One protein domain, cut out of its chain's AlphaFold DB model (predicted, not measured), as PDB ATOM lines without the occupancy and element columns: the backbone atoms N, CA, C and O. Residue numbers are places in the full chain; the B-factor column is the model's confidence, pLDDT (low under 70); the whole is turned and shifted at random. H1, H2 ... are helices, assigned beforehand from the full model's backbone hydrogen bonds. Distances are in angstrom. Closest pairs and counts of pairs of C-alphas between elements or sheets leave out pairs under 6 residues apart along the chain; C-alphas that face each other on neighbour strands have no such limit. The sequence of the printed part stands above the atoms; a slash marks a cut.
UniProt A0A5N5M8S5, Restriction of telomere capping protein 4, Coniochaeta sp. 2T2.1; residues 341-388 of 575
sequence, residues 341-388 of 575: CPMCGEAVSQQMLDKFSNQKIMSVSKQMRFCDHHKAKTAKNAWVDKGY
ATOM      1  N   CYS A 341     127.480  19.526  42.804       84.19
ATOM      2  CA  CYS A 341     128.913  19.742  42.673       84.19
ATOM      3  C   CYS A 341     129.484  18.850  41.552       84.19
ATOM      4  O   CYS A 341     129.296  17.632  41.611       84.19
ATOM      5  N   PRO A 342     130.244  19.394  40.579       80.25
ATOM      6  CA  PRO A 342     130.754  18.617  39.444       80.25
ATOM      7  C   PRO A 342     131.779  17.531  39.822       80.25
ATOM      8  O   PRO A 342     132.119  16.711  38.976       80.25
ATOM      9  N   MET A 343     132.270  17.514  41.068       82.69
ATOM     10  CA  MET A 343     133.298  16.572  41.541       82.69
ATOM     11  C   MET A 343     132.768  15.450  42.445       82.69
ATOM     12  O   MET A 343     133.340  14.363  42.443       82.69
ATOM     13  N   CYS A 344     131.720  15.693  43.240       83.50
ATOM     14  CA  CYS A 344     131.160  14.698  44.172       83.50
ATOM     15  C   CYS A 344     129.653  14.448  44.012       83.50
ATOM     16  O   CYS A 344     129.137  13.509  44.609       83.50
ATOM     17  N   GLY A 345     128.940  15.253  43.217       81.19
ATOM     18  CA  GLY A 345     127.494  15.125  43.018       81.19
ATOM     19  C   GLY A 345     126.625  15.608  44.186       81.19
ATOM     20  O   GLY A 345     125.405  15.562  44.077       81.19
ATOM     21  N   GLU A 346     127.219  16.085  45.283       83.44
ATOM     22  CA  GLU A 346     126.497  16.652  46.431       83.44
ATOM     23  C   GLU A 346     125.798  17.972  46.052       83.44
ATOM     24  O   GLU A 346     126.305  18.735  45.226       83.44
ATOM     25  N   ALA A 347     124.637  18.249  46.650       82.94
ATOM     26  CA  ALA A 347     123.893  19.489  46.430       82.94
ATOM     27  C   ALA A 347     124.630  20.703  47.024       82.94
ATOM     28  O   ALA A 347     125.118  20.658  48.154       82.94
ATOM     29  N   VAL A 348     124.695  21.808  46.275       82.75
ATOM     30  CA  VAL A 348     125.306  23.072  46.724       82.75
ATOM     31  C   VAL A 348     124.362  24.241  46.429       82.75
ATOM     32  O   VAL A 348     123.449  24.130  45.620       82.75
ATOM     33  N   SER A 349     124.556  25.401  47.059       80.50
ATOM     34  CA  SER A 349     123.814  26.606  46.674       80.50
ATOM     35  C   SER A 349     124.318  27.176  45.338       80.50
ATOM     36  O   SER A 349     125.526  27.352  45.157       80.50
ATOM     37  N   GLN A 350     123.393  27.542  44.435       76.12
ATOM     38  CA  GLN A 350     123.684  28.170  43.126       76.12
ATOM     39  C   GLN A 350     124.707  29.310  43.265       76.12
ATOM     40  O   GLN A 350     125.791  29.256  42.689       76.12
ATOM     41  N   GLN A 351     124.451  30.234  44.199       77.62
ATOM     42  CA  GLN A 351     125.323  31.373  44.512       77.62
ATOM     43  C   GLN A 351     126.780  31.019  44.873       77.62
ATOM     44  O   GLN A 351     127.626  31.911  44.862       77.62
ATOM     45  N   MET A 352     127.093  29.779  45.272       77.12
ATOM     46  CA  MET A 352     128.476  29.349  45.509       77.12
ATOM     47  C   MET A 352     129.135  28.862  44.213       77.12
ATOM     48  O   MET A 352     130.276  29.231  43.941       77.12
ATOM     49  N   LEU A 353     128.414  28.096  43.390       78.94
ATOM     50  CA  LEU A 353     128.871  27.675  42.061       78.94
ATOM     51  C   LEU A 353     129.099  28.879  41.139       78.94
ATOM     52  O   LEU A 353     130.117  28.942  40.452       78.94
ATOM     53  N   ASP A 354     128.215  29.876  41.174       77.62
ATOM     54  CA  ASP A 354     128.336  31.094  40.364       77.62
ATOM     55  C   ASP A 354     129.616  31.879  40.705       77.62
ATOM     56  O   ASP A 354     130.384  32.245  39.812       77.62
ATOM     57  N   LYS A 355     129.899  32.054  42.006       77.50
ATOM     58  CA  LYS A 355     131.085  32.766  42.527       77.50
ATOM     59  C   LYS A 355     132.419  32.078  42.219       77.50
ATOM     60  O   LYS A 355     133.446  32.748  42.194       77.50
ATOM     61  N   PHE A 356     132.425  30.759  42.025       69.12
ATOM     62  CA  PHE A 356     133.640  29.999  41.698       69.12
ATOM     63  C   PHE A 356     133.802  29.740  40.192       69.12
ATOM     64  O   PHE A 356     134.932  29.645  39.702       69.12
ATOM     65  N   SER A 357     132.697  29.639  39.447       72.38
ATOM     66  CA  SER A 357     132.714  29.444  37.993       72.38
ATOM     67  C   SER A 357     132.969  30.735  37.216       72.38
ATOM     68  O   SER A 357     133.580  30.680  36.147       72.38
ATOM     69  N   ASN A 358     132.524  31.890  37.728       69.75
ATOM     70  CA  ASN A 358     132.519  33.168  37.007       69.75
ATOM     71  C   ASN A 358     131.926  33.024  35.589       69.75
ATOM     72  O   ASN A 358     132.490  33.521  34.615       69.75
ATOM     73  N   GLN A 359     130.817  32.277  35.480       63.84
ATOM     74  CA  GLN A 359     130.109  31.971  34.225       63.84
ATOM     75  C   GLN A 359     130.961  31.240  33.160       63.84
ATOM     76  O   GLN A 359     130.605  31.212  31.981       63.84
ATOM     77  N   LYS A 360     132.084  30.619  33.551       70.19
ATOM     78  CA  LYS A 360     133.015  29.924  32.651       70.19
ATOM     79  C   LYS A 360     133.228  28.467  33.064       70.19
ATOM     80  O   LYS A 360     133.214  28.125  34.245       70.19
ATOM     81  N   ILE A 361     133.501  27.609  32.077       71.06
ATOM     82  CA  ILE A 361     133.921  26.218  32.299       71.06
ATOM     83  C   ILE A 361     135.167  26.206  33.200       71.06
ATOM     84  O   ILE A 361     136.216  26.756  32.854       71.06
ATOM     85  N   MET A 362     135.034  25.584  34.369       69.75
ATOM     86  CA  MET A 362     136.087  25.487  35.378       69.75
ATOM     87  C   MET A 362     137.088  24.387  35.003       69.75
ATOM     88  O   MET A 362     136.682  23.296  34.610       69.75
ATOM     89  N   SER A 363     138.390  24.631  35.174       84.50
ATOM     90  CA  SER A 363     139.402  23.567  35.086       84.50
ATOM     91  C   SER A 363     139.292  22.607  36.275       84.50
ATOM     92  O   SER A 363     138.859  23.013  37.352       84.50
ATOM     93  N   VAL A 364     139.731  21.353  36.114       85.00
ATOM     94  CA  VAL A 364     139.631  20.305  37.156       85.00
ATOM     95  C   VAL A 364     140.215  20.767  38.500       85.00
ATOM     96  O   VAL A 364     139.594  20.567  39.536       85.00
ATOM     97  N   SER A 365     141.336  21.494  38.506       84.62
ATOM     98  CA  SER A 365     141.931  22.057  39.732       84.62
ATOM     99  C   SER A 365     141.043  23.101  40.429       84.62
ATOM    100  O   SER A 365     141.050  23.196  41.653       84.62
ATOM    101  N   LYS A 366     140.259  23.885  39.672       84.00
ATOM    102  CA  LYS A 366     139.257  24.810  40.235       84.00
ATOM    103  C   LYS A 366     138.009  24.070  40.709       84.00
ATOM    104  O   LYS A 366     137.450  24.444  41.734       84.00
ATOM    105  N   GLN A 367     137.591  23.031  39.985       85.00
ATOM    106  CA  GLN A 367     136.490  22.161  40.401       85.00
ATOM    107  C   GLN A 367     136.832  21.434  41.712       85.00
ATOM    108  O   GLN A 367     135.981  21.374  42.590       85.00
ATOM    109  N   MET A 368     138.079  20.975  41.887       87.25
ATOM    110  CA  MET A 368     138.556  20.383  43.143       87.25
ATOM    111  C   MET A 368     138.535  21.405  44.285       87.25
ATOM    112  O   MET A 368     137.804  21.200  45.238       87.25
ATOM    113  N   ARG A 369     139.168  22.580  44.141       85.31
ATOM    114  CA  ARG A 369     139.127  23.622  45.195       85.31
ATOM    115  C   ARG A 369     137.702  24.048  45.586       85.31
ATOM    116  O   ARG A 369     137.459  24.404  46.735       85.31
ATOM    117  N   PHE A 370     136.751  24.006  44.651       87.38
ATOM    118  CA  PHE A 370     135.326  24.182  44.945       87.38
ATOM    119  C   PHE A 370     134.704  22.959  45.656       87.38
ATOM    120  O   PHE A 370     133.893  23.121  46.571       87.38
ATOM    121  N   CYS A 371     135.088  21.738  45.270       87.25
ATOM    122  CA  CYS A 371     134.753  20.497  45.969       87.25
ATOM    123  C   CYS A 371     135.135  20.593  47.452       87.25
ATOM    124  O   CYS A 371     134.296  20.388  48.323       87.25
ATOM    125  N   ASP A 372     136.365  21.005  47.727       86.75
ATOM    126  CA  ASP A 372     136.916  21.069  49.077       86.75
ATOM    127  C   ASP A 372     136.259  22.211  49.874       86.75
ATOM    128  O   ASP A 372     135.797  22.010  50.997       86.75
ATOM    129  N   HIS A 373     136.074  23.387  49.256       85.56
ATOM    130  CA  HIS A 373     135.419  24.533  49.894       85.56
ATOM    131  C   HIS A 373     133.949  24.277  50.275       85.56
ATOM    132  O   HIS A 373     133.540  24.612  51.391       85.56
ATOM    133  N   HIS A 374     133.135  23.687  49.386       86.62
ATOM    134  CA  HIS A 374     131.742  23.398  49.740       86.62
ATOM    135  C   HIS A 374     131.646  22.242  50.746       86.62
ATOM    136  O   HIS A 374     130.843  22.350  51.668       86.62
ATOM    137  N   LYS A 375     132.502  21.210  50.661       88.75
ATOM    138  CA  LYS A 375     132.588  20.144  51.677       88.75
ATOM    139  C   LYS A 375     132.941  20.692  53.051       88.75
ATOM    140  O   LYS A 375     132.251  20.366  54.011       88.75
ATOM    141  N   ALA A 376     133.939  21.569  53.145       87.56
ATOM    142  CA  ALA A 376     134.278  22.251  54.389       87.56
ATOM    143  C   ALA A 376     133.079  23.057  54.924       87.56
ATOM    144  O   ALA A 376     132.796  23.021  56.118       87.56
ATOM    145  N   LYS A 377     132.302  23.732  54.064       87.12
ATOM    146  CA  LYS A 377     131.085  24.438  54.503       87.12
ATOM    147  C   LYS A 377     129.976  23.484  54.973       87.12
ATOM    148  O   LYS A 377     129.402  23.714  56.035       87.12
ATOM    149  N   THR A 378     129.693  22.415  54.232       89.31
ATOM    150  CA  THR A 378     128.717  21.379  54.612       89.31
ATOM    151  C   THR A 378     129.121  20.700  55.922       89.31
ATOM    152  O   THR A 378     128.278  20.484  56.788       89.31
ATOM    153  N   ALA A 379     130.418  20.453  56.122       89.19
ATOM    154  CA  ALA A 379     130.966  19.952  57.375       89.19
ATOM    155  C   ALA A 379     130.796  20.959  58.529       89.19
ATOM    156  O   ALA A 379     130.411  20.539  59.616       89.19
ATOM    157  N   LYS A 380     130.992  22.275  58.315       88.31
ATOM    158  CA  LYS A 380     130.740  23.307  59.349       88.31
ATOM    159  C   LYS A 380     129.272  23.352  59.761       88.31
ATOM    160  O   LYS A 380     128.994  23.422  60.954       88.31
ATOM    161  N   ASN A 381     128.347  23.248  58.806       88.94
ATOM    162  CA  ASN A 381     126.921  23.122  59.110       88.94
ATOM    163  C   ASN A 381     126.669  21.860  59.958       88.94
ATOM    164  O   ASN A 381     126.203  21.964  61.087       88.94
ATOM    165  N   ALA A 382     127.108  20.689  59.480       89.94
ATOM    166  CA  ALA A 382     126.914  19.408  60.165       89.94
ATOM    167  C   ALA A 382     127.583  19.324  61.555       89.94
ATOM    168  O   ALA A 382     127.135  18.558  62.407       89.94
ATOM    169  N   TRP A 383     128.647  20.092  61.804       90.69
ATOM    170  CA  TRP A 383     129.290  20.229  63.116       90.69
ATOM    171  C   TRP A 383     128.394  20.984  64.107       90.69
ATOM    172  O   TRP A 383     128.203  20.528  65.237       90.69
ATOM    173  N   VAL A 384     127.788  22.090  63.660       90.25
ATOM    174  CA  VAL A 384     126.810  22.871  64.437       90.25
ATOM    175  C   VAL A 384     125.519  22.075  64.646       90.25
ATOM    176  O   VAL A 384     125.045  21.988  65.776       90.25
ATOM    177  N   ASP A 385     125.001  21.412  63.606       91.12
ATOM    178  CA  ASP A 385     123.789  20.578  63.673       91.12
ATOM    179  C   ASP A 385     123.933  19.406  64.662       91.12
ATOM    180  O   ASP A 385     122.965  18.992  65.303       91.12
ATOM    181  N   LYS A 386     125.153  18.866  64.815       87.50
ATOM    182  CA  LYS A 386     125.478  17.827  65.807       87.50
ATOM    183  C   LYS A 386     125.862  18.372  67.188       87.50
ATOM    184  O   LYS A 386     126.036  17.570  68.107       87.50
ATOM    185  N   GLY A 387     125.984  19.691  67.350       87.44
ATOM    186  CA  GLY A 387     126.350  20.338  68.611       87.44
ATOM    187  C   GLY A 387     127.764  20.004  69.094       87.44
ATOM    188  O   GLY A 387     127.981  19.892  70.299       87.44
ATOM    189  N   TYR A 388     128.711  19.788  68.178       89.50
ATOM    190  CA  TYR A 388     130.108  19.536  68.539       89.50
ATOM    191  C   TYR A 388     130.779  20.826  69.072       89.50
ATOM    192  O   TYR A 388     130.469  21.917  68.584       89.50
TER     193      TYR A 388
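Overview. This is residues 341 to 388 of the 575 residues of the protein "Restriction of telomere capping protein 4" of Coniochaeta sp. 2T2.1 (UniProt A0A5N5M8S5). One long helix, H2, makes the long axis of this model, and a short helix, H1, folds back beside the first part of it as the short arm of a lopsided helical hairpin. The unnamed stretch of residues 341 to 349 loops past the same part of H2 before it reaches H1, while residues 381 to 387, of which 381 to 385 belong to H2, stick out free at the other end. The printed part has 48 residues, with two named helices in the order H1, H2 and no named strand; its class is all helix. It is only just loose, close to compact, with a radius of gyration of the C-alphas of 11.7 A, and it spans 38 by 18 by 14 A.

Arrangement. H2, residues 364 to 385, touches H1, residues 350 to 357, with its residues 366 to 374 alone. Their closest C-alphas are those of Phe 356 and Phe 370, 6.9 A apart. The two helices form a hairpin and run opposite ways at a shallow tilt of 33 degrees, only just short of steep. Every O i to N i+4 pair of H2 is within hydrogen-bond range; in H1 it is 3 of 4.

Along the chain. H2 begins at C-alpha 364, (139.631, 20.305, 37.156), and ends at C-alpha 385, (123.789, 20.578, 63.673), 30.9 A away. H1 begins at C-alpha 350, (123.684, 28.170, 43.126), and measures 10.5 A from first to last C-alpha.

Size, cuts and confidence. The two C-alphas farthest apart are those of Lys 360 and Gly 387, at 37.8 A. The printed part has no cut, and the link from H1 to H2, six residues, is short. The mean pLDDT of the printed part is 82.7; residues 356, 358, 359 and 362 are under 70.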